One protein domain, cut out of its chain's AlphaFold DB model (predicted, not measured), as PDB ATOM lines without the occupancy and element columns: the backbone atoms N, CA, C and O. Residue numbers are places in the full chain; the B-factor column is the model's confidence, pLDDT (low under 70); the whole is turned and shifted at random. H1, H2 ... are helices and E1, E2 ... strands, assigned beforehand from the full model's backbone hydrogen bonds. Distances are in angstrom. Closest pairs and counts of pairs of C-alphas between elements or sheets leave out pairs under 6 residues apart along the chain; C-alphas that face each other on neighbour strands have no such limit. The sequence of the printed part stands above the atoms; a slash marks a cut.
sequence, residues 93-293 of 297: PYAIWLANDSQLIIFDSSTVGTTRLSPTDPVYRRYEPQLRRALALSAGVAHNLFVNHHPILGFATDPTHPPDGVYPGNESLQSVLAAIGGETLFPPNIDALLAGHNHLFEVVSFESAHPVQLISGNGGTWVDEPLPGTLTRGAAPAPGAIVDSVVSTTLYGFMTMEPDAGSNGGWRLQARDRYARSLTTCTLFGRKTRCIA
ATOM      1  N   PRO A  93     -32.171 -19.906  18.148       98.25
ATOM      2  CA  PRO A  93     -33.499 -19.553  17.665       98.25
ATOM      3  C   PRO A  93     -34.060 -18.337  18.408       98.25
ATOM      4  O   PRO A  93     -33.699 -18.039  19.552       98.25
ATOM      5  N   TYR A  94     -34.997 -17.645  17.773       98.38
ATOM      6  CA  TYR A  94     -35.694 -16.502  18.359       98.38
ATOM      7  C   TYR A  94     -37.124 -16.408  17.830       98.38
ATOM      8  O   TYR A  94     -37.479 -17.075  16.862       98.38
ATOM      9  N   ALA A  95     -37.955 -15.608  18.493       98.06
ATOM     10  CA  ALA A  95     -39.354 -15.436  18.132       98.06
ATOM     11  C   ALA A  95     -39.670 -13.978  17.791       98.06
ATOM     12  O   ALA A  95     -39.089 -13.059  18.373       98.06
ATOM     13  N   ILE A  96     -40.602 -13.781  16.861       97.31
ATOM     14  CA  ILE A  96     -41.093 -12.467  16.438       97.31
ATOM     15  C   ILE A  96     -42.616 -12.484  16.495       97.31
ATOM     16  O   ILE A  96     -43.258 -13.214  15.743       97.31
ATOM     17  N   TRP A  97     -43.193 -11.664  17.365       95.75
ATOM     18  CA  TRP A  97     -44.642 -11.514  17.464       95.75
ATOM     19  C   TRP A  97     -45.211 -10.854  16.207       95.75
ATOM     20  O   TRP A  97     -44.731  -9.802  15.784       95.75
ATOM     21  N   LEU A  98     -46.245 -11.467  15.632       92.00
ATOM     22  CA  LEU A  98     -47.025 -10.909  14.524       92.00
ATOM     23  C   LEU A  98     -48.291 -10.219  15.043       92.00
ATOM     24  O   LEU A  98     -48.665  -9.152  14.561       92.00
ATOM     25  N   ALA A  99     -48.927 -10.824  16.046       89.12
ATOM     26  CA  ALA A  99     -50.064 -10.288  16.785       89.12
ATOM     27  C   ALA A  99     -50.039 -10.816  18.232       89.12
ATOM     28  O   ALA A  99     -49.079 -11.459  18.643       89.12
ATOM     29  N   ASN A 100     -51.091 -10.565  19.017       86.56
ATOM     30  CA  ASN A 100     -51.151 -10.982  20.428       86.56
ATOM     31  C   ASN A 100     -51.126 -12.510  20.632       86.56
ATOM     32  O   ASN A 100     -50.765 -12.978  21.708       86.56
ATOM     33  N   ASP A 101     -51.549 -13.277  19.633       91.12
ATOM     34  CA  ASP A 101     -51.740 -14.728  19.689       91.12
ATOM     35  C   ASP A 101     -50.981 -15.484  18.590       91.12
ATOM     36  O   ASP A 101     -51.088 -16.711  18.512       91.12
ATOM     37  N   SER A 102     -50.205 -14.769  17.766       93.81
ATOM     38  CA  SER A 102     -49.446 -15.336  16.656       93.81
ATOM     39  C   SER A 102     -48.013 -14.817  16.578       93.81
ATOM     40  O   SER A 102     -47.745 -13.629  16.780       93.81
ATOM     41  N   GLN A 103     -47.078 -15.711  16.252       96.94
ATOM     42  CA  GLN A 103     -45.663 -15.370  16.089       96.94
ATOM     43  C   GLN A 103     -44.948 -16.233  15.043       96.94
ATOM     44  O   GLN A 103     -45.405 -17.315  14.665       96.94
ATOM     45  N   LEU A 104     -43.782 -15.754  14.620       98.25
ATOM     46  CA  LEU A 104     -42.777 -16.524  13.899       98.25
ATOM     47  C   LEU A 104     -41.772 -17.109  14.893       98.25
ATOM     48  O   LEU A 104     -41.317 -16.396  15.788       98.25
ATOM     49  N   ILE A 105     -41.375 -18.365  14.700       98.69
ATOM     50  CA  ILE A 105     -40.226 -18.986  15.368       98.69
ATOM     51  C   ILE A 105     -39.128 -19.166  14.328       98.69
ATOM     52  O   ILE A 105     -39.269 -19.988  13.428       98.69
ATOM     53  N   ILE A 106     -38.045 -18.406  14.443       98.69
ATOM     54  CA  ILE A 106     -36.929 -18.451  13.501       98.69
ATOM     55  C   ILE A 106     -35.892 -19.447  14.007       98.69
ATOM     56  O   ILE A 106     -35.404 -19.323  15.135       98.69
ATOM     57  N   PHE A 107     -35.552 -20.420  13.168       98.75
ATOM     58  CA  PHE A 107     -34.570 -21.456  13.449       98.75
ATOM     59  C   PHE A 107     -33.514 -21.514  12.345       98.75
ATOM     60  O   PHE A 107     -33.830 -21.567  11.154       98.75
ATOM     61  N   ASP A 108     -32.251 -21.512  12.760       98.25
ATOM     62  CA  ASP A 108     -31.110 -21.628  11.866       98.25
ATOM     63  C   ASP A 108     -30.860 -23.093  11.516       98.25
ATOM     64  O   ASP A 108     -30.614 -23.925  12.386       98.25
ATOM     65  N   SER A 109     -30.948 -23.399  10.226       98.19
ATOM     66  CA  SER A 109     -30.707 -24.742   9.698       98.19
ATOM     67  C   SER A 109     -29.546 -24.768   8.707       98.19
ATOM     68  O   SER A 109     -29.435 -25.735   7.962       98.19
ATOM     69  N   SER A 110     -28.726 -23.714   8.630       97.25
ATOM     70  CA  SER A 110     -27.763 -23.512   7.536       97.25
ATOM     71  C   SER A 110     -26.747 -24.641   7.373       97.25
ATOM     72  O   SER A 110     -26.240 -24.843   6.277       97.25
ATOM     73  N   THR A 111     -26.449 -25.388   8.437       96.25
ATOM     74  CA  THR A 111     -25.443 -26.465   8.423       96.25
ATOM     75  C   THR A 111     -26.022 -27.868   8.418       96.25
ATOM     76  O   THR A 111     -25.292 -28.841   8.621       96.25
ATOM     77  N   VAL A 112     -27.336 -28.014   8.230       96.62
ATOM     78  CA  VAL A 112     -27.930 -29.347   8.244       96.62
ATOM     79  C   VAL A 112     -27.612 -30.125   6.965       96.62
ATOM     80  O   VAL A 112     -27.641 -29.583   5.865       96.62
ATOM     81  N   GLY A 113     -27.314 -31.415   7.120       96.50
ATOM     82  CA  GLY A 113     -27.291 -32.367   6.013       96.50
ATOM     83  C   GLY A 113     -28.690 -32.906   5.707       96.50
ATOM     84  O   GLY A 113     -29.697 -32.345   6.130       96.50
ATOM     85  N   THR A 114     -28.759 -34.024   4.986       94.56
ATOM     86  CA  THR A 114     -30.026 -34.717   4.690       94.56
ATOM     87  C   THR A 114     -30.153 -36.065   5.396       94.56
ATOM     88  O   THR A 114     -31.265 -36.517   5.647       94.56
ATOM     89  N   THR A 115     -29.034 -36.699   5.757       95.88
ATOM     90  CA  THR A 115     -28.996 -38.036   6.366       95.88
ATOM     91  C   THR A 115     -29.376 -38.015   7.841       95.88
ATOM     92  O   THR A 115     -28.936 -37.143   8.593       95.88
ATOM     93  N   ARG A 116     -30.115 -39.030   8.297       97.56
ATOM     94  CA  ARG A 116     -30.396 -39.251   9.721       97.56
ATOM     95  C   ARG A 116     -29.180 -39.022  10.624       97.56
ATOM     96  O   ARG A 116     -28.133 -39.642  10.431       97.56
ATOM     97  N   LEU A 117     -29.352 -38.216  11.670       98.31
ATOM     98  CA  LEU A 117     -28.310 -37.984  12.664       98.31
ATOM     99  C   LEU A 117     -28.450 -38.950  13.846       98.31
ATOM    100  O   LEU A 117     -29.551 -39.265  14.306       98.31
ATOM    101  N   SER A 118     -27.311 -39.405  14.367       98.06
ATOM    102  CA  SER A 118     -27.258 -40.132  15.641       98.06
ATOM    103  C   SER A 118     -27.133 -39.150  16.815       98.06
ATOM    104  O   SER A 118     -26.532 -38.092  16.644       98.06
ATOM    105  N   PRO A 119     -27.574 -39.495  18.041       97.88
ATOM    106  CA  PRO A 119     -27.397 -38.624  19.212       97.88
ATOM    107  C   PRO A 119     -25.933 -38.291  19.570       97.88
ATOM    108  O   PRO A 119     -25.653 -37.388  20.363       97.88
ATOM    109  N   THR A 120     -24.975 -39.045  19.028       97.75
ATOM    110  CA  THR A 120     -23.537 -38.792  19.192       97.75
ATOM    111  C   THR A 120     -22.954 -37.857  18.136       97.75
ATOM    112  O   THR A 120     -21.813 -37.430  18.302       97.75
ATOM    113  N   ASP A 121     -23.711 -37.533  17.088       98.06
ATOM    114  CA  ASP A 121     -23.288 -36.633  16.020       98.06
ATOM    115  C   ASP A 121     -23.102 -35.193  16.551       98.06
ATOM    116  O   ASP A 121     -23.955 -34.705  17.305       98.06
ATOM    117  N   PRO A 122     -22.007 -34.492  16.200       96.19
ATOM    118  CA  PRO A 122     -21.800 -33.102  16.603       96.19
ATOM    119  C   PRO A 122     -22.945 -32.167  16.197       96.19
ATOM    120  O   PRO A 122     -23.370 -31.351  17.015       96.19
ATOM    121  N   VAL A 123     -23.490 -32.320  14.986       96.81
ATOM    122  CA  VAL A 123     -24.606 -31.506  14.477       96.81
ATOM    123  C   VAL A 123     -25.870 -31.786  15.288       96.81
ATOM    124  O   VAL A 123     -26.558 -30.853  15.700       96.81
ATOM    125  N   TYR A 124     -26.135 -33.055  15.627       98.31
ATOM    126  CA  TYR A 124     -27.250 -33.415  16.513       98.31
ATOM    127  C   TYR A 124     -27.125 -32.714  17.868       98.31
ATOM    128  O   TYR A 124     -28.079 -32.110  18.352       98.31
ATOM    129  N   ARG A 125     -25.938 -32.767  18.484       97.56
ATOM    130  CA  ARG A 125     -25.684 -32.162  19.802       97.56
ATOM    131  C   ARG A 125     -25.802 -30.638  19.800       97.56
ATOM    132  O   ARG A 125     -26.039 -30.068  20.862       97.56
ATOM    133  N   ARG A 126     -25.642 -29.986  18.644       97.31
ATOM    134  CA  ARG A 126     -25.911 -28.552  18.464       97.31
ATOM    135  C   ARG A 126     -27.402 -28.281  18.282       97.31
ATOM    136  O   ARG A 126     -27.957 -27.451  18.996       97.31
ATOM    137  N   TYR A 127     -28.059 -29.009  17.383       98.44
ATOM    138  CA  TYR A 127     -29.455 -28.747  17.053       98.44
ATOM    139  C   TYR A 127     -30.455 -29.211  18.103       98.44
ATOM    140  O   TYR A 127     -31.507 -28.595  18.218       98.44
ATOM    141  N   GLU A 128     -30.173 -30.247  18.890       98.50
ATOM    142  CA  GLU A 128     -31.103 -30.722  19.923       98.50
ATOM    143  C   GLU A 128     -31.480 -29.630  20.941       98.50
ATOM    144  O   GLU A 128     -32.677 -29.330  21.058       98.50
ATOM    145  N   PRO A 129     -30.524 -28.951  21.607       98.62
ATOM    146  CA  PRO A 129     -30.869 -27.888  22.544       98.62
ATOM    147  C   PRO A 129     -31.490 -26.673  21.842       98.62
ATOM    148  O   PRO A 129     -32.406 -26.058  22.395       98.62
ATOM    149  N   GLN A 130     -31.063 -26.348  20.618       98.56
ATOM    150  CA  GLN A 130     -31.635 -25.244  19.843       98.56
ATOM    151  C   GLN A 130     -33.085 -25.529  19.437       98.56
ATOM    152  O   GLN A 130     -33.955 -24.688  19.629       98.56
ATOM    153  N   LEU A 131     -33.407 -26.733  18.970       98.75
ATOM    154  CA  LEU A 131     -34.779 -27.119  18.647       98.75
ATOM    155  C   LEU A 131     -35.650 -27.189  19.902       98.75
ATOM    156  O   LEU A 131     -36.777 -26.693  19.879       98.75
ATOM    157  N   ARG A 132     -35.136 -27.691  21.034       98.75
ATOM    158  CA  ARG A 132     -35.854 -27.578  22.316       98.75
ATOM    159  C   ARG A 132     -36.149 -26.129  22.668       98.75
ATOM    160  O   ARG A 132     -37.262 -25.826  23.094       98.75
ATOM    161  N   ARG A 133     -35.179 -25.229  22.488       98.75
ATOM    162  CA  ARG A 133     -35.363 -23.801  22.746       98.75
ATOM    163  C   ARG A 133     -36.399 -23.192  21.804       98.75
ATOM    164  O   ARG A 133     -37.264 -22.467  22.284       98.75
ATOM    165  N   ALA A 134     -36.356 -23.516  20.516       98.62
ATOM    166  CA  ALA A 134     -37.318 -23.052  19.520       98.62
ATOM    167  C   ALA A 134     -38.751 -23.495  19.864       98.62
ATOM    168  O   ALA A 134     -39.669 -22.678  19.870       98.62
ATOM    169  N   LEU A 135     -38.941 -24.761  20.250       98.50
ATOM    170  CA  LEU A 135     -40.245 -25.267  20.692       98.50
ATOM    171  C   LEU A 135     -40.677 -24.681  22.045       98.50
ATOM    172  O   LEU A 135     -41.858 -24.451  22.269       98.50
ATOM    173  N   ALA A 136     -39.742 -24.382  22.947       98.44
ATOM    174  CA  ALA A 136     -40.061 -23.688  24.192       98.44
ATOM    175  C   ALA A 136     -40.493 -22.229  23.961       98.44
ATOM    176  O   ALA A 136     -41.307 -21.718  24.723       98.44
ATOM    177  N   LEU A 137     -39.978 -21.557  22.922       98.38
ATOM    178  CA  LEU A 137     -40.409 -20.205  22.541       98.38
ATOM    179  C   LEU A 137     -41.857 -20.168  22.030       98.38
ATOM    180  O   LEU A 137     -42.504 -19.131  22.152       98.38
ATOM    181  N   SER A 138     -42.379 -21.278  21.493       97.56
ATOM    182  CA  SER A 138     -43.781 -21.355  21.060       97.56
ATOM    183  C   SER A 138     -44.764 -21.542  22.218       97.56
ATOM    184  O   SER A 138     -45.962 -21.300  22.062       97.56
ATOM    185  N   ALA A 139     -44.284 -21.978  23.387       95.44
ATOM    186  CA  ALA A 139     -45.135 -22.301  24.523       95.44
ATOM    187  C   ALA A 139     -45.942 -21.081  24.995       95.44
ATOM    188  O   ALA A 139     -45.396 -20.013  25.258       95.44
ATOM    189  N   GLY A 140     -47.257 -21.261  25.138       93.25
ATOM    190  CA  GLY A 140     -48.170 -20.197  25.571       93.25
ATOM    191  C   GLY A 140     -48.655 -19.269  24.453       93.25
ATOM    192  O   GLY A 140     -49.466 -18.391  24.733       93.25
ATOM    193  N   VAL A 141     -48.226 -19.485  23.205       95.75
ATOM    194  CA  VAL A 141     -48.742 -18.786  22.017       95.75
ATOM    195  C   VAL A 141     -49.603 -19.742  21.204       95.75
ATOM    196  O   VAL A 141     -49.189 -20.875  20.941       95.75
ATOM    197  N   ALA A 142     -50.809 -19.298  20.843       94.88
ATOM    198  CA  ALA A 142     -51.819 -20.139  20.207       94.88
ATOM    199  C   ALA A 142     -51.411 -20.566  18.792       94.88
ATOM    200  O   ALA A 142     -51.542 -21.743  18.459       94.88
ATOM    201  N   HIS A 143     -50.873 -19.627  18.011       95.44
ATOM    202  CA  HIS A 143     -50.559 -19.812  16.600       95.44
ATOM    203  C   HIS A 143     -49.086 -19.516  16.327       95.44
ATOM    204  O   HIS A 143     -48.574 -18.443  16.641       95.44
ATOM    205  N   ASN A 144     -48.366 -20.469  15.747       97.56
ATOM    206  CA  ASN A 144     -46.942 -20.301  15.469       97.56
ATOM    207  C   ASN A 144     -46.617 -20.775  14.060       97.56
ATOM    208  O   ASN A 144     -46.982 -21.885  13.666       97.56
ATOM    209  N   LEU A 145     -45.855 -19.956  13.343       97.94
ATOM    210  CA  LEU A 145     -45.220 -20.335  12.089       97.94
ATOM    211  C   LEU A 145     -43.747 -20.619  12.381       97.94
ATOM    212  O   LEU A 145     -43.012 -19.729  12.808       97.94
ATOM    213  N   PHE A 146     -43.318 -21.862  12.191       98.81
ATOM    214  CA  PHE A 146     -41.915 -22.232  12.348       98.81
ATOM    215  C   PHE A 146     -41.182 -21.965  11.037       98.81
ATOM    216  O   PHE A 146     -41.628 -22.403   9.981       98.81
ATOM    217  N   VAL A 147     -40.079 -21.233  11.085       98.81
ATOM    218  CA  VAL A 147     -39.405 -20.702   9.903       98.81
ATOM    219  C   VAL A 147     -37.953 -21.146   9.920       98.81
ATOM    220  O   VAL A 147     -37.202 -20.808  10.835       98.81
ATOM    221  N   ASN A 148     -37.553 -21.885   8.896       98.56
ATOM    222  CA  ASN A 148     -36.178 -22.310   8.680       98.56
ATOM    223  C   ASN A 148     -35.873 -22.337   7.178       98.56
ATOM    224  O   ASN A 148     -36.724 -22.001   6.361       98.56
ATOM    225  N   HIS A 149     -34.647 -22.673   6.788       98.50
ATOM    226  CA  HIS A 149     -34.303 -22.714   5.368       98.50
ATOM    227  C   HIS A 149     -34.644 -24.067   4.727       98.50
ATOM    228  O   HIS A 149     -35.315 -24.085   3.700       98.50
ATOM    229  N   HIS A 150     -34.256 -25.182   5.355       98.50
ATOM    230  CA  HIS A 150     -34.404 -26.525   4.781       98.50
ATOM    231  C   HIS A 150     -35.780 -27.165   5.085       98.50
ATOM    232  O   HIS A 150     -36.128 -27.311   6.262       98.50
ATOM    233  N   PRO A 151     -36.559 -27.609   4.080       98.38
ATOM    234  CA  PRO A 151     -37.872 -28.225   4.286       98.38
ATOM    235  C   PRO A 151     -37.824 -29.482   5.165       98.38
ATOM    236  O   PRO A 151     -37.107 -30.441   4.882       98.38
ATOM    237  N   ILE A 152     -38.626 -29.505   6.230       98.62
ATOM    238  CA  ILE A 152     -38.664 -30.632   7.177       98.62
ATOM    239  C   ILE A 152     -39.694 -31.667   6.734       98.62
ATOM    240  O   ILE A 152     -39.479 -32.857   6.927       98.62
ATOM    241  N   LEU A 153     -40.803 -31.224   6.138       98.56
ATOM    242  CA  LEU A 153     -41.947 -32.060   5.764       98.56
ATOM    243  C   LEU A 153     -42.347 -31.893   4.287       98.56
ATOM    244  O   LEU A 153     -43.479 -32.192   3.917       98.56
ATOM    245  N   GLY A 154     -41.438 -31.380   3.460       97.25
ATOM    246  CA  GLY A 154     -41.638 -31.220   2.018       97.25
ATOM    247  C   GLY A 154     -41.069 -32.374   1.206       97.25
ATOM    248  O   GLY A 154     -40.476 -33.296   1.771       97.25
ATOM    249  N   PHE A 155     -41.213 -32.286  -0.110       96.75
ATOM    250  CA  PHE A 155     -40.591 -33.198  -1.060       96.75
ATOM    251  C   PHE A 155     -39.603 -32.450  -1.964       96.75
ATOM    252  O   PHE A 155     -39.705 -31.246  -2.196       96.75
ATOM    253  N   ALA A 156     -38.637 -33.186  -2.504       94.06
ATOM    254  CA  ALA A 156     -37.839 -32.752  -3.648       94.06
ATOM    255  C   ALA A 156     -37.903 -33.825  -4.735       94.06
ATOM    256  O   ALA A 156     -38.114 -34.998  -4.432       94.06
ATOM    257  N   THR A 157     -37.718 -33.451  -5.995       91.25
ATOM    258  CA  THR A 157     -37.681 -34.416  -7.100       91.25
ATOM    259  C   THR A 157     -36.434 -35.295  -6.988       91.25
ATOM    260  O   THR A 157     -35.336 -34.781  -6.785       91.25
ATOM    261  N   ASP A 158     -36.589 -36.615  -7.134       90.81
ATOM    262  CA  ASP A 158     -35.463 -37.548  -7.250       90.81
ATOM    263  C   ASP A 158     -35.236 -37.900  -8.732       90.81
ATOM    264  O   ASP A 158     -35.921 -38.772  -9.283       90.81
ATOM    265  N   PRO A 159     -34.255 -37.262  -9.398       84.06
ATOM    266  CA  PRO A 159     -34.002 -37.479 -10.817       84.06
ATOM    267  C   PRO A 159     -33.401 -38.860 -11.111       84.06
ATOM    268  O   PRO A 159     -33.300 -39.247 -12.275       84.06
ATOM    269  N   THR A 160     -32.985 -39.615 -10.088       88.12
ATOM    270  CA  THR A 160     -32.433 -40.967 -10.253       88.12
ATOM    271  C   THR A 160     -33.516 -42.042 -10.366       88.12
ATOM    272  O   THR A 160     -33.231 -43.135 -10.858       88.12
ATOM    273  N   HIS A 161     -34.767 -41.717 -10.013       86.12
ATOM    274  CA  HIS A 161     -35.926 -42.610 -10.113       86.12
ATOM    275  C   HIS A 161     -37.081 -41.999 -10.935       86.12
ATOM    276  O   HIS A 161     -38.195 -41.855 -10.432       86.12
ATOM    277  N   PRO A 162     -36.870 -41.637 -12.214       80.19
ATOM    278  CA  PRO A 162     -37.927 -41.049 -13.031       80.19
ATOM    279  C   PRO A 162     -39.021 -42.077 -13.397       80.19
ATOM    280  O   PRO A 162     -38.719 -43.264 -13.548       80.19
ATOM    281  N   PRO A 163     -40.280 -41.647 -13.623       78.31
ATOM    282  CA  PRO A 163     -40.776 -40.270 -13.520       78.31
ATOM    283  C   PRO A 163     -41.315 -39.900 -12.126       78.31
ATOM    284  O   PRO A 163     -41.665 -38.744 -11.920       78.31
ATOM    285  N   ASP A 164     -41.392 -40.855 -11.192       83.44
ATOM    286  CA  ASP A 164     -42.195 -40.726  -9.962       83.44
ATOM    287  C   ASP A 164     -41.364 -40.564  -8.673       83.44
ATOM    288  O   ASP A 164     -41.910 -40.569  -7.564       83.44
ATOM    289  N   GLY A 165     -40.042 -40.463  -8.806       87.50
ATOM    290  CA  GLY A 165     -39.094 -40.367  -7.705       87.50
ATOM    291  C   GLY A 165     -39.188 -39.044  -6.953       87.50
ATOM    292  O   GLY A 165     -39.146 -37.967  -7.547       87.50
ATOM    293  N   VAL A 166     -39.243 -39.135  -5.624       93.50
ATOM    294  CA  VAL A 166     -39.138 -37.988  -4.719       93.50
ATOM    295  C   VAL A 166     -38.221 -38.312  -3.548       93.50
ATOM    296  O   VAL A 166     -38.296 -39.398  -2.968       93.50
ATOM    297  N   TYR A 167     -37.392 -37.348  -3.164       94.12
ATOM    298  CA  TYR A 167     -36.751 -37.344  -1.860       94.12
ATOM    299  C   TYR A 167     -37.757 -36.884  -0.796       94.12
ATOM    300  O   TYR A 167     -38.532 -35.953  -1.046       94.12
ATOM    301  N   PRO A 168     -37.765 -37.530   0.384       94.00
ATOM    302  CA  PRO A 168     -38.587 -37.099   1.506       94.00
ATOM    303  C   PRO A 168     -38.031 -35.804   2.125       94.00
ATOM    304  O   PRO A 168     -37.035 -35.247   1.659       94.00
ATOM    305  N   GLY A 169     -38.664 -35.338   3.200       96.12
ATOM    306  CA  GLY A 169     -38.188 -34.181   3.952       96.12
ATOM    307  C   GLY A 169     -36.824 -34.421   4.611       96.12
ATOM    308  O   GLY A 169     -36.218 -35.489   4.504       96.12
ATOM    309  N   ASN A 170     -36.320 -33.415   5.323       98.06
ATOM    310  CA  ASN A 170     -34.968 -33.454   5.876       98.06
ATOM    311  C   ASN A 170     -34.820 -34.439   7.060       98.06
ATOM    312  O   ASN A 170     -35.144 -34.110   8.207       98.06
ATOM    313  N   GLU A 171     -34.281 -35.638   6.808       97.62
ATOM    314  CA  GLU A 171     -34.169 -36.693   7.826       97.62
ATOM    315  C   GLU A 171     -33.223 -36.314   8.982       97.62
ATOM    316  O   GLU A 171     -33.438 -36.729  10.127       97.62
ATOM    317  N   SER A 172     -32.202 -35.485   8.732       98.31
ATOM    318  CA  SER A 172     -31.337 -34.955   9.791       98.31
ATOM    319  C   SER A 172     -32.144 -34.163  10.827       98.31
ATOM    320  O   SER A 172     -32.112 -34.503  12.013       98.31
ATOM    321  N   LEU A 173     -32.925 -33.162  10.402       98.56
ATOM    322  CA  LEU A 173     -33.777 -32.364  11.296       98.56
ATOM    323  C   LEU A 173     -34.873 -33.217  11.940       98.56
ATOM    324  O   LEU A 173     -35.103 -33.117  13.148       98.56
ATOM    325  N   GLN A 174     -35.514 -34.093  11.161       98.62
ATOM    326  CA  GLN A 174     -36.546 -34.998  11.668       98.62
ATOM    327  C   GLN A 174     -36.013 -35.907  12.779       98.62
ATOM    328  O   GLN A 174     -36.707 -36.130  13.766       98.62
ATOM    329  N   SER A 175     -34.780 -36.411  12.666       98.38
ATOM    330  CA  SER A 175     -34.187 -37.291  13.679       98.38
ATOM    331  C   SER A 175     -33.986 -36.604  15.035       98.38
ATOM    332  O   SER A 175     -34.171 -37.238  16.077       98.38
ATOM    333  N   VAL A 176     -33.673 -35.303  15.033       98.62
ATOM    334  CA  VAL A 176     -33.558 -34.495  16.254       98.62
ATOM    335  C   VAL A 176     -34.946 -34.180  16.810       98.62
ATOM    336  O   VAL A 176     -35.213 -34.417  17.988       98.62
ATOM    337  N   LEU A 177     -35.861 -33.713  15.956       98.69
ATOM    338  CA  LEU A 177     -37.235 -33.385  16.338       98.69
ATOM    339  C   LEU A 177     -37.999 -34.592  16.886       98.69
ATOM    340  O   LEU A 177     -38.709 -34.451  17.877       98.69
ATOM    341  N   ALA A 178     -37.816 -35.783  16.319       98.25
ATOM    342  CA  ALA A 178     -38.480 -37.000  16.780       98.25
ATOM    343  C   ALA A 178     -38.107 -37.364  18.228       98.25
ATOM    344  O   ALA A 178     -38.937 -37.891  18.967       98.25
ATOM    345  N   ALA A 179     -36.889 -37.032  18.670       97.50
ATOM    346  CA  ALA A 179     -36.462 -37.223  20.058       97.50
ATOM    347  C   ALA A 179     -37.091 -36.212  21.039       97.50
ATOM    348  O   ALA A 179     -37.026 -36.405  22.256       97.50
ATOM    349  N   ILE A 180     -37.689 -35.130  20.530       97.25
ATOM    350  CA  ILE A 180     -38.300 -34.057  21.323       97.25
ATOM    351  C   ILE A 180     -39.830 -34.148  21.270       97.25
ATOM    352  O   ILE A 180     -40.479 -34.191  22.313       97.25
ATOM    353  N   GLY A 181     -40.395 -34.162  20.062       95.75
ATOM    354  CA  GLY A 181     -41.828 -34.092  19.773       95.75
ATOM    355  C   GLY A 181     -42.456 -35.407  19.305       95.75
ATOM    356  O   GLY A 181     -43.617 -35.403  18.890       95.75
ATOM    357  N   GLY A 182     -41.715 -36.520  19.353       96.69
ATOM    358  CA  GLY A 182     -42.186 -37.825  18.887       96.69
ATOM    359  C   GLY A 182     -42.442 -37.856  17.380       96.69
ATOM    360  O   GLY A 182     -41.923 -37.034  16.631       96.69
ATOM    361  N   GLU A 183     -43.267 -38.800  16.932       95.44
ATOM    362  CA  GLU A 183     -43.536 -39.023  15.504       95.44
ATOM    363  C   GLU A 183     -44.123 -37.789  14.802       95.44
ATOM    364  O   GLU A 183     -43.762 -37.518  13.670       95.44
ATOM    365  N   THR A 184     -44.931 -36.975  15.491       95.88
ATOM    366  CA  THR A 184     -45.513 -35.740  14.928       95.88
ATOM    367  C   THR A 184     -44.528 -34.581  14.763       95.88
ATOM    368  O   THR A 184     -44.891 -33.561  14.170       95.88
ATOM    369  N   LEU A 185     -43.317 -34.709  15.324       98.50
ATOM    370  CA  LEU A 185     -42.196 -33.755  15.324       98.50
ATOM    371  C   LEU A 185     -42.441 -32.417  16.047       98.50
ATOM    372  O   LEU A 185     -41.569 -31.943  16.772       98.50
ATOM    373  N   PHE A 186     -43.620 -31.817  15.887       98.56
ATOM    374  CA  PHE A 186     -43.975 -30.492  16.391       98.56
ATOM    375  C   PHE A 186     -45.224 -30.525  17.281       98.56
ATOM    376  O   PHE A 186     -46.176 -31.257  16.972       98.56
ATOM    377  N   PRO A 187     -45.273 -29.688  18.338       97.56
ATOM    378  CA  PRO A 187     -46.443 -29.573  19.195       97.56
ATOM    379  C   PRO A 187     -47.654 -28.985  18.443       97.56
ATOM    380  O   PRO A 187     -47.488 -28.342  17.404       97.56
ATOM    381  N   PRO A 188     -48.887 -29.177  18.958       96.56
ATOM    382  CA  PRO A 188     -50.123 -28.784  18.271       96.56
ATOM    383  C   PRO A 188     -50.282 -27.299  17.938       96.56
ATOM    384  O   PRO A 188     -51.103 -26.981  17.087       96.56
ATOM    385  N   ASN A 189     -49.539 -26.410  18.598       96.50
ATOM    386  CA  ASN A 189     -49.589 -24.961  18.391       96.50
ATOM    387  C   ASN A 189     -48.624 -24.455  17.299       96.50
ATOM    388  O   ASN A 189     -48.527 -23.246  17.093       96.50
ATOM    389  N   ILE A 190     -47.881 -25.348  16.632       98.12
ATOM    390  CA  ILE A 190     -47.171 -25.032  15.387       98.12
ATOM    391  C   ILE A 190     -48.107 -25.354  14.224       98.12
ATOM    392  O   ILE A 190     -48.376 -26.524  13.949       98.12
ATOM    393  N   ASP A 191     -48.583 -24.315  13.547       97.38
ATOM    394  CA  ASP A 191     -49.597 -24.411  12.496       97.38
ATOM    395  C   ASP A 191     -48.978 -24.804  11.151       97.38
ATOM    396  O   ASP A 191     -49.436 -25.734  10.478       97.38
ATOM    397  N   ALA A 192     -47.881 -24.137  10.790       98.38
ATOM    398  CA  ALA A 192     -47.172 -24.373   9.542       98.38
ATOM    399  C   ALA A 192     -45.657 -24.182   9.680       98.38
ATOM    400  O   ALA A 192     -45.169 -23.491  10.578       98.38
ATOM    401  N   LEU A 193     -44.933 -24.800   8.750       98.81
ATOM    402  CA  LEU A 193     -43.499 -24.676   8.544       98.81
ATOM    403  C   LEU A 193     -43.260 -23.866   7.266       98.81
ATOM    404  O   LEU A 193     -43.800 -24.210   6.216       98.81
ATOM    405  N   LEU A 194     -42.458 -22.813   7.345       98.69
ATOM    406  CA  LEU A 194     -42.036 -21.993   6.213       98.69
ATOM    407  C   LEU A 194     -40.587 -22.345   5.871       98.69
ATOM    408  O   LEU A 194     -39.720 -22.229   6.737       98.69
ATOM    409  N   ALA A 195     -40.332 -22.726   4.618       98.56
ATOM    410  CA  ALA A 195     -39.001 -23.069   4.123       98.56
ATOM    411  C   ALA A 195     -38.677 -22.473   2.739       98.56
ATOM    412  O   ALA A 195     -39.549 -21.962   2.026       98.56
ATOM    413  N   GLY A 196     -37.392 -22.527   2.388       97.00
ATOM    414  CA  GLY A 196     -36.845 -22.283   1.054       97.00
ATOM    415  C   GLY A 196     -36.084 -23.525   0.586       97.00
ATOM    416  O   GLY A 196     -36.640 -24.620   0.647       97.00
ATOM    417  N   HIS A 197     -34.820 -23.340   0.185       97.00
ATOM    418  CA  HIS A 197     -33.861 -24.373  -0.242       97.00
ATOM    419  C   HIS A 197     -34.245 -25.129  -1.519       97.00
ATOM    420  O   HIS A 197     -33.538 -25.042  -2.513       97.00
ATOM    421  N   ASN A 198     -35.390 -25.814  -1.525       96.06
ATOM    422  CA  ASN A 198     -35.925 -26.424  -2.737       96.06
ATOM    423  C   ASN A 198     -36.439 -25.289  -3.627       96.06
ATOM    424  O   ASN A 198     -37.318 -24.519  -3.219       96.06
ATOM    425  N   HIS A 199     -35.893 -25.156  -4.831       96.50
ATOM    426  CA  HIS A 199     -36.134 -24.039  -5.741       96.50
ATOM    427  C   HIS A 199     -37.449 -24.200  -6.514       96.50
ATOM    428  O   HIS A 199     -37.503 -24.130  -7.741       96.50
ATOM    429  N   LEU A 200     -38.529 -24.399  -5.764       95.38
ATOM    430  CA  LEU A 200     -39.903 -24.538  -6.221       95.38
ATOM    431  C   LEU A 200     -40.859 -23.892  -5.206       95.38
ATOM    432  O   LEU A 200     -40.474 -23.519  -4.092       95.38
ATOM    433  N   PHE A 201     -42.113 -23.732  -5.609       96.44
ATOM    434  CA  PHE A 201     -43.209 -23.531  -4.670       96.44
ATOM    435  C   PHE A 201     -43.833 -24.888  -4.356       96.44
ATOM    436  O   PHE A 201     -44.162 -25.627  -5.283       96.44
ATOM    437  N   GLU A 202     -44.028 -25.198  -3.077       96.69
ATOM    438  CA  GLU A 202     -44.737 -26.400  -2.629       96.69
ATOM    439  C   GLU A 202     -45.571 -26.117  -1.377       96.69
ATOM    440  O   GLU A 202     -45.168 -25.384  -0.475       96.69
ATOM    441  N   VAL A 203     -46.739 -26.744  -1.307       97.25
ATOM    442  CA  VAL A 203     -47.589 -26.810  -0.124       97.25
ATOM    443  C   VAL A 203     -47.954 -28.264   0.123       97.25
ATOM    444  O   VAL A 203     -48.599 -28.878  -0.726       97.25
ATOM    445  N   VAL A 204     -47.602 -28.789   1.296       97.44
ATOM    446  CA  VAL A 204     -47.974 -30.141   1.735       97.44
ATOM    447  C   VAL A 204     -48.921 -30.042   2.927       97.44
ATOM    448  O   VAL A 204     -48.562 -29.524   3.987       97.44
ATOM    449  N   SER A 205     -50.139 -30.549   2.745       97.25
ATOM    450  CA  SER A 205     -51.124 -30.769   3.808       97.25
ATOM    451  C   SER A 205     -51.136 -32.242   4.193       97.25
ATOM    452  O   SER A 205     -50.918 -33.116   3.351       97.25
ATOM    453  N   PHE A 206     -51.457 -32.532   5.447       97.31
ATOM    454  CA  PHE A 206     -51.470 -33.892   5.980       97.31
ATOM    455  C   PHE A 206     -52.861 -34.265   6.480       97.31
ATOM    456  O   PHE A 206     -53.565 -33.411   7.006       97.31
ATOM    457  N   GLU A 207     -53.246 -35.538   6.403       96.44
ATOM    458  CA  GLU A 207     -54.383 -36.092   7.155       96.44
ATOM    459  C   GLU A 207     -53.980 -36.296   8.622       96.44
ATOM    460  O   GLU A 207     -54.722 -35.944   9.543       96.44
ATOM    461  N   SER A 208     -52.748 -36.775   8.823       97.31
ATOM    462  CA  SER A 208     -52.106 -36.932  10.130       97.31
ATOM    463  C   SER A 208     -51.943 -35.598  10.883       97.31
ATOM    464  O   SER A 208     -52.229 -34.515  10.366       97.31
ATOM    465  N   ALA A 209     -51.481 -35.667  12.133       97.25
ATOM    466  CA  ALA A 209     -51.367 -34.505  13.015       97.25
ATOM    467  C   ALA A 209     -50.161 -33.589  12.717       97.25
ATOM    468  O   ALA A 209     -49.907 -32.679  13.494       97.25
ATOM    469  N   HIS A 210     -49.418 -33.816  11.633       98.50
ATOM    470  CA  HIS A 210     -48.284 -32.985  11.224       98.50
ATOM    471  C   HIS A 210     -48.725 -31.559  10.825       98.50
ATOM    472  O   HIS A 210     -49.854 -31.382  10.364       98.50
ATOM    473  N   PRO A 211     -47.869 -30.531  11.013       98.38
ATOM    474  CA  PRO A 211     -48.153 -29.172  10.552       98.38
ATOM    475  C   PRO A 211     -48.021 -29.078   9.028       98.38
ATOM    476  O   PRO A 211     -47.331 -29.890   8.415       98.38
ATOM    477  N   VAL A 212     -48.641 -28.066   8.421       98.38
ATOM    478  CA  VAL A 212     -48.503 -27.815   6.975       98.38
ATOM    479  C   VAL A 212     -47.051 -27.461   6.652       98.38
ATOM    480  O   VAL A 212     -46.461 -26.642   7.352       98.38
ATOM    481  N   GLN A 213     -46.481 -28.014   5.582       98.62
ATOM    482  CA  GLN A 213     -45.231 -27.499   5.011       98.62
ATOM    483  C   GLN A 213     -45.556 -26.516   3.891       98.62
ATOM    484  O   GLN A 213     -46.332 -26.827   2.991       98.62
ATOM    485  N   LEU A 214     -44.923 -25.350   3.928       98.56
ATOM    486  CA  LEU A 214     -44.932 -24.350   2.871       98.56
ATOM    487  C   LEU A 214     -43.483 -24.129   2.428       98.56
ATOM    488  O   LEU A 214     -42.608 -23.865   3.257       98.56
ATOM    489  N   ILE A 215     -43.229 -24.236   1.132       98.19
ATOM    490  CA  ILE A 215     -41.940 -23.960   0.505       98.19
ATOM    491  C   ILE A 215     -42.146 -22.840  -0.505       98.19
ATOM    492  O   ILE A 215     -43.002 -22.930  -1.383       98.19
ATOM    493  N   SER A 216     -41.353 -21.783  -0.374       96.75
ATOM    494  CA  SER A 216     -41.308 -20.664  -1.315       96.75
ATOM    495  C   SER A 216     -39.855 -20.399  -1.714       96.75
ATOM    496  O   SER A 216     -39.326 -19.314  -1.465       96.75
ATOM    497  N   GLY A 217     -39.187 -21.410  -2.280       96.38
ATOM    498  CA  GLY A 217     -37.794 -21.324  -2.737       96.38
ATOM    499  C   GLY A 217     -37.644 -20.937  -4.213       96.38
ATOM    500  O   GLY A 217     -36.536 -20.721  -4.691       96.38
ATOM    501  N   ASN A 218     -38.747 -20.757  -4.940       95.31
ATOM    502  CA  ASN A 218     -38.806 -20.335  -6.345       95.31
ATOM    503  C   ASN A 218     -38.504 -18.834  -6.583       95.31
ATOM    504  O   ASN A 218     -39.067 -18.223  -7.491       95.31
ATOM    505  N   GLY A 219     -37.628 -18.221  -5.782       93.25
ATOM    506  CA  GLY A 219     -37.414 -16.767  -5.762       93.25
ATOM    507  C   GLY A 219     -36.618 -16.187  -6.939       93.25
ATOM    508  O   GLY A 219     -36.706 -14.985  -7.183       93.25
ATOM    509  N   GLY A 220     -35.865 -17.004  -7.687       89.00
ATOM    510  CA  GLY A 220     -35.153 -16.524  -8.885       89.00
ATOM    511  C   GLY A 220     -33.812 -17.178  -9.227       89.00
ATOM    512  O   GLY A 220     -33.206 -16.782 -10.220       89.00
ATOM    513  N   THR A 221     -33.337 -18.152  -8.446       87.94
ATOM    514  CA  THR A 221     -32.121 -18.930  -8.767       87.94
ATOM    515  C   THR A 221     -32.435 -20.158  -9.640       87.94
ATOM    516  O   THR A 221     -33.543 -20.282 -10.147       87.94
ATOM    517  N   TRP A 222     -31.486 -21.067  -9.864       88.94
ATOM    518  CA  TRP A 222     -31.682 -22.274 -10.678       88.94
ATOM    519  C   TRP A 222     -32.863 -23.123 -10.188       88.94
ATOM    520  O   TRP A 222     -32.790 -23.708  -9.118       88.94
ATOM    521  N   VAL A 223     -33.941 -23.191 -10.967       90.62
ATOM    522  CA  VAL A 223     -35.167 -23.898 -10.578       90.62
ATOM    523  C   VAL A 223     -34.957 -25.412 -10.488       90.62
ATOM    524  O   VAL A 223     -34.232 -25.986 -11.303       90.62
ATOM    525  N   ASP A 224     -35.615 -26.053  -9.523       90.56
ATOM    526  CA  ASP A 224     -35.629 -27.513  -9.415       90.56
ATOM    527  C   ASP A 224     -36.503 -28.153 -10.505       90.56
ATOM    528  O   ASP A 224     -37.395 -27.521 -11.079       90.56
ATOM    529  N   GLU A 225     -36.271 -29.440 -10.768       90.50
ATOM    530  CA  GLU A 225     -37.154 -30.236 -11.622       90.50
ATOM    531  C   GLU A 225     -38.560 -30.350 -11.001       90.50
ATOM    532  O   GLU A 225     -38.676 -30.490  -9.776       90.50
ATOM    533  N   PRO A 226     -39.641 -30.344 -11.804       90.50
ATOM    534  CA  PRO A 226     -40.997 -30.468 -11.282       90.50
ATOM    535  C   PRO A 226     -41.208 -31.763 -10.497       90.50
ATOM    536  O   PRO A 226     -40.785 -32.832 -10.937       90.50
ATOM    537  N   LEU A 227     -41.939 -31.674  -9.380       91.06
ATOM    538  CA  LEU A 227     -42.431 -32.867  -8.693       91.06
ATOM    539  C   LEU A 227     -43.336 -33.688  -9.634       91.06
ATOM    540  O   LEU A 227     -44.024 -33.109 -10.487       91.06
ATOM    541  N   PRO A 228     -43.407 -35.020  -9.458       86.62
ATOM    542  CA  PRO A 228     -44.333 -35.858 -10.207       86.62
ATOM    543  C   PRO A 228     -45.775 -35.360 -10.057       86.62
ATOM    544  O   PRO A 228     -46.218 -35.018  -8.960       86.62
ATOM    545  N   GLY A 229     -46.547 -35.367 -11.151       80.88
ATOM    546  CA  GLY A 229     -47.937 -34.883 -11.140       80.88
ATOM    547  C   GLY A 229     -48.869 -35.675 -10.213       80.88
ATOM    548  O   GLY A 229     -49.959 -35.222  -9.872       80.88
ATOM    549  N   THR A 230     -48.464 -36.873  -9.795       82.94
ATOM    550  CA  THR A 230     -49.098 -37.635  -8.719       82.94
ATOM    551  C   THR A 230     -47.999 -38.310  -7.919       82.94
ATOM    552  O   THR A 230     -47.163 -39.004  -8.490       82.94
ATOM    553  N   LEU A 231     -48.000 -38.126  -6.600       86.12
ATOM    554  CA  LEU A 231     -47.051 -38.825  -5.745       86.12
ATOM    555  C   LEU A 231     -47.335 -40.330  -5.744       86.12
ATOM    556  O   LEU A 231     -48.492 -40.762  -5.706       86.12
ATOM    557  N   THR A 232     -46.269 -41.131  -5.733       84.50
ATOM    558  CA  THR A 232     -46.377 -42.583  -5.570       84.50
ATOM    559  C   THR A 232     -47.188 -42.909  -4.314       84.50
ATOM    560  O   THR A 232     -47.028 -42.280  -3.267       84.50
ATOM    561  N   ARG A 233     -48.071 -43.913  -4.394       80.62
ATOM    562  CA  ARG A 233     -48.878 -44.336  -3.242       80.62
ATOM    563  C   ARG A 233     -47.968 -44.663  -2.054       80.62
ATOM    564  O   ARG A 233     -47.133 -45.556  -2.150       80.62
ATOM    565  N   GLY A 234     -48.197 -43.991  -0.928       82.44
ATOM    566  CA  GLY A 234     -47.411 -44.175   0.293       82.44
ATOM    567  C   GLY A 234     -46.160 -43.298   0.386       82.44
ATOM    568  O   GLY A 234     -45.431 -43.431   1.363       82.44
ATOM    569  N   ALA A 235     -45.918 -42.399  -0.577       91.25
ATOM    570  CA  ALA A 235     -44.918 -41.349  -0.425       91.25
ATOM    571  C   ALA A 235     -45.241 -40.512   0.820       91.25
ATOM    572  O   ALA A 235     -46.333 -39.955   0.951       91.25
ATOM    573  N   ALA A 236     -44.285 -40.450   1.739       95.19
ATOM    574  CA  ALA A 236     -44.400 -39.727   2.991       95.19
ATOM    575  C   ALA A 236     -43.101 -38.947   3.217       95.19
ATOM    576  O   ALA A 236     -42.022 -39.528   3.074       95.19
ATOM    577  N   PRO A 237     -43.171 -37.657   3.580       96.69
ATOM    578  CA  PRO A 237     -41.968 -36.862   3.782       96.69
ATOM    579  C   PRO A 237     -41.300 -37.167   5.128       96.69
ATOM    580  O   PRO A 237     -40.143 -36.811   5.312       96.69
ATOM    581  N   ALA A 238     -42.007 -37.817   6.058       97.38
ATOM    582  CA  ALA A 238     -41.513 -38.248   7.363       97.38
ATOM    583  C   ALA A 238     -42.270 -39.507   7.841       97.38
ATOM    584  O   ALA A 238     -43.398 -39.749   7.393       97.38
ATOM    585  N   PRO A 239     -41.705 -40.299   8.771       95.75
ATOM    586  CA  PRO A 239     -42.428 -41.394   9.422       95.75
ATOM    587  C   PRO A 239     -43.760 -40.927  10.033       95.75
ATOM    588  O   PRO A 239     -43.814 -39.890  10.687       95.75
ATOM    589  N   GLY A 240     -44.842 -41.669   9.781       95.75
ATOM    590  CA  GLY A 240     -46.184 -41.359  10.296       95.75
ATOM    591  C   GLY A 240     -46.915 -40.205   9.600       95.75
ATOM    592  O   GLY A 240     -48.093 -39.964   9.882       95.75
ATOM    593  N   ALA A 241     -46.262 -39.487   8.681       97.50
ATOM    594  CA  ALA A 241     -46.884 -38.407   7.930       97.50
ATOM    595  C   ALA A 241     -47.755 -38.962   6.793       97.50
ATOM    596  O   ALA A 241     -47.261 -39.445   5.779       97.50
ATOM    597  N   ILE A 242     -49.073 -38.867   6.965       96.44
ATOM    598  CA  ILE A 242     -50.055 -39.220   5.930       96.44
ATOM    599  C   ILE A 242     -50.411 -37.947   5.167       96.44
ATOM    600  O   ILE A 242     -50.995 -37.038   5.759       96.44
ATOM    601  N   VAL A 243     -50.023 -37.871   3.892       95.69
ATOM    602  CA  VAL A 243     -50.270 -36.726   3.000       95.69
ATOM    603  C   VAL A 243     -51.747 -36.676   2.597       95.69
ATOM    604  O   VAL A 243     -52.297 -37.680   2.157       95.69
ATOM    605  N   ASP A 244     -52.363 -35.502   2.734       94.38
ATOM    606  CA  ASP A 244     -53.725 -35.196   2.262       94.38
ATOM    607  C   ASP A 244     -53.676 -34.572   0.861       94.38
ATOM    608  O   ASP A 244     -54.324 -35.032  -0.078       94.38
ATOM    609  N   SER A 245     -52.838 -33.547   0.686       93.06
ATOM    610  CA  SER A 245     -52.698 -32.851  -0.593       93.06
ATOM    611  C   SER A 245     -51.303 -32.276  -0.775       93.06
ATOM    612  O   SER A 245     -50.732 -31.748   0.182       93.06
ATOM    613  N   VAL A 246     -50.824 -32.269  -2.019       93.88
ATOM    614  CA  VAL A 246     -49.628 -31.533  -2.438       93.88
ATOM    615  C   VAL A 246     -49.984 -30.602  -3.580       93.88
ATOM    616  O   VAL A 246     -50.681 -30.989  -4.518       93.88
ATOM    617  N   VAL A 247     -49.511 -29.366  -3.490       93.62
ATOM    618  CA  VAL A 247     -49.594 -28.376  -4.560       93.62
ATOM    619  C   VAL A 247     -48.200 -27.857  -4.813       93.62
ATOM    620  O   VAL A 247     -47.579 -27.354  -3.885       93.62
ATOM    621  N   SER A 248     -47.718 -27.945  -6.048       94.00
ATOM    622  CA  SER A 248     -46.383 -27.471  -6.391       94.00
ATOM    623  C   SER A 248     -46.312 -26.844  -7.777       94.00
ATOM    624  O   SER A 248     -47.169 -27.067  -8.632       94.00
ATOM    625  N   THR A 249     -45.298 -26.009  -7.979       92.75
ATOM    626  CA  THR A 249     -44.923 -25.459  -9.284       92.75
ATOM    627  C   THR A 249     -43.466 -25.019  -9.263       92.75
ATOM    628  O   THR A 249     -42.939 -24.593  -8.234       92.75
ATOM    629  N   THR A 250     -42.823 -25.089 -10.421       93.56
ATOM    630  CA  THR A 250     -41.456 -24.612 -10.650       93.56
ATOM    631  C   THR A 250     -41.433 -23.190 -11.220       93.56
ATOM    632  O   THR A 250     -40.376 -22.618 -11.459       93.56
ATOM    633  N   LEU A 251     -42.587 -22.547 -11.428       94.69
ATOM    634  CA  LEU A 251     -42.608 -21.167 -11.908       94.69
ATOM    635  C   LEU A 251     -41.982 -20.214 -10.884       94.69
ATOM    636  O   LEU A 251     -42.342 -20.231  -9.708       94.69
ATOM    637  N   TYR A 252     -41.094 -19.330 -11.349       96.00
ATOM    638  CA  TYR A 252     -40.519 -18.277 -10.511       96.00
ATOM    639  C   TYR A 252     -41.582 -17.356  -9.935       96.00
ATOM    640  O   TYR A 252     -42.470 -16.886 -10.659       96.00
ATOM    641  N   GLY A 253     -41.443 -17.037  -8.654       95.50
ATOM    642  CA  GLY A 253     -42.491 -16.356  -7.929       95.50
ATOM    643  C   GLY A 253     -42.195 -16.100  -6.462       95.50
ATOM    644  O   GLY A 253     -41.063 -16.172  -5.992       95.50
ATOM    645  N   PHE A 254     -43.260 -15.765  -5.748       96.00
ATOM    646  CA  PHE A 254     -43.262 -15.525  -4.314       96.00
ATOM    647  C   PHE A 254     -44.631 -15.873  -3.732       96.00
ATOM    648  O   PHE A 254     -45.628 -15.983  -4.450       96.00
ATOM    649  N   MET A 255     -44.691 -16.017  -2.412       96.75
ATOM    650  CA  MET A 255     -45.931 -16.233  -1.678       96.75
ATOM    651  C   MET A 255     -46.239 -15.032  -0.783       96.75
ATOM    652  O   MET A 255     -45.354 -14.506  -0.112       96.75
ATOM    653  N   THR A 256     -47.506 -14.626  -0.728       96.12
ATOM    654  CA  THR A 256     -48.021 -13.704   0.294       96.12
ATOM    655  C   THR A 256     -48.913 -14.453   1.275       96.12
ATOM    656  O   THR A 256     -49.656 -15.347   0.868       96.12
ATOM    657  N   MET A 257     -48.876 -14.058   2.549       95.06
ATOM    658  CA  MET A 257     -49.773 -14.548   3.595       95.06
ATOM    659  C   MET A 257     -50.480 -13.362   4.245       95.06
ATOM    660  O   MET A 257     -49.830 -12.442   4.734       95.06
ATOM    661  N   GLU A 258     -51.805 -13.387   4.243       93.81
ATOM    662  CA  GLU A 258     -52.655 -12.344   4.814       93.81
ATOM    663  C   GLU A 258     -53.518 -12.967   5.920       93.81
ATOM    664  O   GLU A 258     -54.110 -14.022   5.674       93.81
ATOM    665  N   PRO A 259     -53.613 -12.367   7.121       90.44
ATOM    666  CA  PRO A 259     -54.529 -12.851   8.148       90.44
ATOM    667  C   PRO A 259     -55.964 -12.872   7.617       90.44
ATOM    668  O   PRO A 259     -56.445 -11.878   7.066       90.44
ATOM    669  N   ASP A 260     -56.661 -13.989   7.788       84.38
ATOM    670  CA  ASP A 260     -58.079 -14.073   7.455       84.38
ATOM    671  C   ASP A 260     -58.902 -13.623   8.665       84.38
ATOM    672  O   ASP A 260     -59.118 -14.383   9.611       84.38
ATOM    673  N   ALA A 261     -59.373 -12.371   8.617       69.88
ATOM    674  CA  ALA A 261     -60.124 -11.716   9.690       69.88
ATOM    675  C   ALA A 261     -61.401 -12.468  10.125       69.88
ATOM    676  O   ALA A 261     -61.928 -12.190  11.203       69.88
ATOM    677  N   GLY A 262     -61.909 -13.403   9.313       69.06
ATOM    678  CA  GLY A 262     -63.048 -14.259   9.661       69.06
ATOM    679  C   GLY A 262     -62.688 -15.505  10.476       69.06
ATOM    680  O   GLY A 262     -63.586 -16.250  10.874       69.06
ATOM    681  N   SER A 263     -61.402 -15.753  10.726       69.69
ATOM    682  CA  SER A 263     -60.899 -16.972  11.356       69.69
ATOM    683  C   SER A 263     -59.983 -16.655  12.538       69.69
ATOM    684  O   SER A 263     -59.158 -15.747  12.484       69.69
ATOM    685  N   ASN A 264     -60.114 -17.411  13.631       74.88
ATOM    686  CA  ASN A 264     -59.205 -17.289  14.770       74.88
ATOM    687  C   ASN A 264     -57.849 -17.918  14.401       74.88
ATOM    688  O   ASN A 264     -57.712 -19.138  14.473       74.88
ATOM    689  N   GLY A 265     -56.904 -17.096  13.932       76.25
ATOM    690  CA  GLY A 265     -55.547 -17.516  13.562       76.25
ATOM    691  C   GLY A 265     -55.381 -18.103  12.154       76.25
ATOM    692  O   GLY A 265     -54.339 -18.691  11.864       76.25
ATOM    693  N   GLY A 266     -56.378 -17.984  11.273       90.69
ATOM    694  CA  GLY A 266     -56.250 -18.456   9.892       90.69
ATOM    695  C   GLY A 266     -55.591 -17.439   8.960       90.69
ATOM    696  O   GLY A 266     -55.554 -16.234   9.218       90.69
ATOM    697  N   TRP A 267     -55.068 -17.951   7.849       94.50
ATOM    698  CA  TRP A 267     -54.316 -17.194   6.855       94.50
ATOM    699  C   TRP A 267     -54.807 -17.506   5.447       94.50
ATOM    700  O   TRP A 267     -55.009 -18.666   5.079       94.50
ATOM    701  N   ARG A 268     -54.904 -16.474   4.614       95.31
ATOM    702  CA  ARG A 268     -55.010 -16.609   3.167       95.31
ATOM    703  C   ARG A 268     -53.618 -16.550   2.553       95.31
ATOM    704  O   ARG A 268     -52.912 -15.557   2.699       95.31
ATOM    705  N   LEU A 269     -53.252 -17.592   1.818       95.81
ATOM    706  CA  LEU A 269     -51.990 -17.688   1.093       95.81
ATOM    707  C   LEU A 269     -52.240 -17.484  -0.393       95.81
ATOM    708  O   LEU A 269     -53.208 -18.013  -0.943       95.81
ATOM    709  N   GLN A 270     -51.363 -16.741  -1.055       95.56
ATOM    710  CA  GLN A 270     -51.395 -16.589  -2.505       95.56
ATOM    711  C   GLN A 270     -49.991 -16.792  -3.055       95.56
ATOM    712  O   GLN A 270     -49.093 -16.002  -2.766       95.56
ATOM    713  N   ALA A 271     -49.817 -17.841  -3.853       95.75
ATOM    714  CA  ALA A 271     -48.622 -18.013  -4.663       95.75
ATOM    715  C   ALA A 271     -48.772 -17.171  -5.925       95.75
ATOM    716  O   ALA A 271     -49.831 -17.179  -6.562       95.75
ATOM    717  N   ARG A 272     -47.728 -16.436  -6.290       95.44
ATOM    718  CA  ARG A 272     -47.726 -15.512  -7.420       95.44
ATOM    719  C   ARG A 272     -46.478 -15.713  -8.250       95.44
ATOM    720  O   ARG A 272     -45.422 -15.982  -7.693       95.44
ATOM    721  N   ASP A 273     -46.592 -15.548  -9.560       94.44
ATOM    722  CA  ASP A 273     -45.423 -15.548 -10.434       94.44
ATOM    723  C   ASP A 273     -44.635 -14.227 -10.338       94.44
ATOM    724  O   ASP A 273     -45.047 -13.272  -9.673       94.44
ATOM    725  N   ARG A 274     -43.510 -14.136 -11.055       93.12
ATOM    726  CA  ARG A 274     -42.677 -12.918 -11.126       93.12
ATOM    727  C   ARG A 274     -43.396 -11.657 -11.639       93.12
ATOM    728  O   ARG A 274     -42.854 -10.564 -11.522       93.12
ATOM    729  N   TYR A 275     -44.582 -11.796 -12.232       94.19
ATOM    730  CA  TYR A 275     -45.431 -10.696 -12.702       94.19
ATOM    731  C   TYR A 275     -46.609 -10.425 -11.753       94.19
ATOM    732  O   TYR A 275     -47.555  -9.730 -12.125       94.19
ATOM    733  N   ALA A 276     -46.565 -10.983 -10.539       93.62
ATOM    734  CA  ALA A 276     -47.608 -10.924  -9.522       93.62
ATOM    735  C   ALA A 276     -48.949 -11.563  -9.936       93.62
ATOM    736  O   ALA A 276     -49.967 -11.333  -9.270       93.62
ATOM    737  N   ARG A 277     -48.981 -12.387 -10.992       93.94
ATOM    738  CA  ARG A 277     -50.183 -13.132 -11.395       93.94
ATOM    739  C   ARG A 277     -50.378 -14.309 -10.448       93.94
ATOM    740  O   ARG A 277     -49.420 -14.988 -10.102       93.94
ATOM    741  N   SER A 278     -51.620 -14.537 -10.024       92.94
ATOM    742  CA  SER A 278     -51.950 -15.629  -9.105       92.94
ATOM    743  C   SER A 278     -51.663 -16.981  -9.755       92.94
ATOM    744  O   SER A 278     -52.229 -17.283 -10.803       92.94
ATOM    745  N   LEU A 279     -50.844 -17.790  -9.090       93.19
ATOM    746  CA  LEU A 279     -50.622 -19.197  -9.403       93.19
ATOM    747  C   LEU A 279     -51.681 -20.025  -8.689       93.19
ATOM    748  O   LEU A 279     -52.562 -20.548  -9.347       93.19
ATOM    749  N   THR A 280     -51.704 -20.015  -7.354       94.50
ATOM    750  CA  THR A 280     -52.759 -20.641  -6.542       94.50
ATOM    751  C   THR A 280     -53.141 -19.759  -5.355       94.50
ATOM    752  O   THR A 280     -52.390 -18.872  -4.944       94.50
ATOM    753  N   THR A 281     -54.322 -20.003  -4.790       94.94
ATOM    754  CA  THR A 281     -54.748 -19.457  -3.499       94.94
ATOM    755  C   THR A 281     -55.040 -20.613  -2.558       94.94
ATOM    756  O   THR A 281     -55.761 -21.540  -2.932       94.94
ATOM    757  N   CYS A 282     -54.530 -20.524  -1.333       94.94
ATOM    758  CA  CYS A 282     -54.804 -21.476  -0.271       94.94
ATOM    759  C   CYS A 282     -55.353 -20.778   0.975       94.94
ATOM    760  O   CYS A 282     -55.144 -19.583   1.183       94.94
ATOM    761  N   THR A 283     -56.029 -21.539   1.824       95.25
ATOM    762  CA  THR A 283     -56.434 -21.120   3.169       95.25
ATOM    763  C   THR A 283     -55.793 -22.051   4.186       95.25
ATOM    764  O   THR A 283     -56.044 -23.255   4.126       95.25
ATOM    765  N   LEU A 284     -55.001 -21.503   5.104       95.00
ATOM    766  CA  LEU A 284     -54.422 -22.200   6.251       95.00
ATOM    767  C   LEU A 284     -55.273 -21.909   7.482       95.00
ATOM    768  O   LEU A 284     -55.523 -20.751   7.805       95.00
ATOM    769  N   PHE A 285     -55.687 -22.955   8.185       92.44
ATOM    770  CA  PHE A 285     -56.339 -22.833   9.483       92.44
ATOM    771  C   PHE A 285     -55.833 -23.937  10.405       92.44
ATOM    772  O   PHE A 285     -55.978 -25.129  10.105       92.44
ATOM    773  N   GLY A 286     -55.215 -23.536  11.517       91.19
ATOM    774  CA  GLY A 286     -54.447 -24.451  12.350       91.19
ATOM    775  C   GLY A 286     -53.406 -25.193  11.508       91.19
ATOM    776  O   GLY A 286     -52.686 -24.601  10.712       91.19
ATOM    777  N   ARG A 287     -53.412 -26.524  11.593       95.69
ATOM    778  CA  ARG A 287     -52.452 -27.408  10.908       95.69
ATOM    779  C   ARG A 287     -52.945 -27.960   9.571       95.69
ATOM    780  O   ARG A 287     -52.461 -28.998   9.128       95.69
ATOM    781  N   LYS A 288     -53.941 -27.328   8.946       96.00
ATOM    782  CA  LYS A 288     -54.535 -27.793   7.682       96.00
ATOM    783  C   LYS A 288     -54.579 -26.673   6.660       96.00
ATOM    784  O   LYS A 288     -54.897 -25.532   6.990       96.00
ATOM    785  N   THR A 289     -54.332 -27.026   5.407       95.06
ATOM    786  CA  THR A 289     -54.472 -26.111   4.279       95.06
ATOM    787  C   THR A 289     -55.375 -26.704   3.211       95.06
ATOM    788  O   THR A 289     -55.474 -27.919   3.058       95.06
ATOM    789  N   ARG A 290     -56.064 -25.832   2.480       93.62
ATOM    790  CA  ARG A 290     -56.813 -26.179   1.270       93.62
ATOM    791  C   ARG A 290     -56.445 -25.190   0.190       93.62
ATOM    792  O   ARG A 290     -56.555 -23.987   0.408       93.62
ATOM    793  N   CYS A 291     -56.044 -25.697  -0.964       91.88
ATOM    794  CA  CYS A 291     -55.637 -24.889  -2.104       91.88
ATOM    795  C   CYS A 291     -56.620 -25.053  -3.260       91.88
ATOM    796  O   CYS A 291     -57.172 -26.133  -3.480       91.88
ATOM    797  N   ILE A 292     -56.826 -23.983  -4.022       87.19
ATOM    798  CA  ILE A 292     -57.601 -24.040  -5.259       87.19
ATOM    799  C   ILE A 292     -56.719 -24.663  -6.344       87.19
ATOM    800  O   ILE A 292     -55.624 -24.166  -6.637       87.19
ATOM    801  N   ALA A 293     -57.218 -25.739  -6.958       63.84
ATOM    802  CA  ALA A 293     -56.608 -26.323  -8.142       63.84
ATOM    803  C   ALA A 293     -56.514 -25.248  -9.232       63.84
ATOM    804  O   ALA A 293     -57.509 -24.652  -9.642       63.84
TER     805      ALA A 293
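AT A GLANCE: This is residues 93 to 293 of the 297 residues of the protein "Metallophos domain-containing protein" of Betaproteobacteria bacterium (UniProt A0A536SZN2). A long, twisted sheet of seven strands runs through the domain; a smaller sheet, E8 to E11, packs partly face to face with its E4, E6, E5 and E7 end as a sandwich, while H1 packs along its E1, E2 and E3 end and H2 packs on H1. The printed part has 201 residues with two named helices and eleven strands, E1, E2, H1, E3, H2, then E4 to E11. The large sheet, E1 E2 E3 E4 E6 E5 E7, is mixed; the small one is antiparallel. The class is mixed, helices and strands, with 92 residues, under half, in named elements. The whole is compact and rounded, with a radius of gyration of the C-alphas of 16.1 A and spans of 45 by 42 by 30 A.

IN THESE COORDINATES: Find C-alpha 94 at (-35.694, -16.502, 18.359), where E1 begins, residues 94 to 97; E2 is 102 to 106. From C-alpha 122 at (-21.800, -33.102, 16.603), H1 runs 25.3 A to residue 138. Then come E3, 143 to 147; H2, 171 to 181, 14.4 A; E4, 190 to 195; E5, 201 to 206; E6, 212 to 216; E7, 243 to 249, 17.5 A; E8, 253 to 259, and E10, 278 to 285, each 20.4 A; E9, 267 to 273, 19.5 A; and E11, 288 to 291, ending at C-alpha 291, (-55.637, -24.889, -2.104).

HOW THE PARTS SIT: Start at hairpin E1 and E2, antiparallel, with N 96 and O 104 at 2.9 A. E2 and E3 are parallel, N 105 and O 145 at 2.8 A; E4 and E6 are parallel too, N 193 and O 212 at 2.8 A. E2, H1, E3 and E3, H2, E4 are strand-helix-strand units, parallel neighbour strands joined through a helix, with right-handed crossovers. H1 is on one face of the large sheet, two layers, over E2 at a height of 7.6 A. H1 and H2 touch at Glu 128 and Val 176, closest C-alphas 5.8 A apart, at a steep tilt of 50 degrees. Of the O i to N i+4 pairs, 11 of 13 in H1 and 5 of 7 in H2 are within hydrogen-bond range. E8 to E11 form a meander, each strand antiparallel to the one before; N 256 and O 270 are 2.9 A apart. Across the sandwich, the closest C-alphas of E5 and E11, Ser 205 and Thr 289, are 5.8 A apart.

THE WHOLE: Look at Thr 120 and Arg 277: their C-alphas, the two farthest apart, are 48.0 A from each other. The printed part has no cut. The long links are E2 to H1, E3 to H2 and E6 to E7. Residues 261 to 263 and 293 have pLDDT under 70.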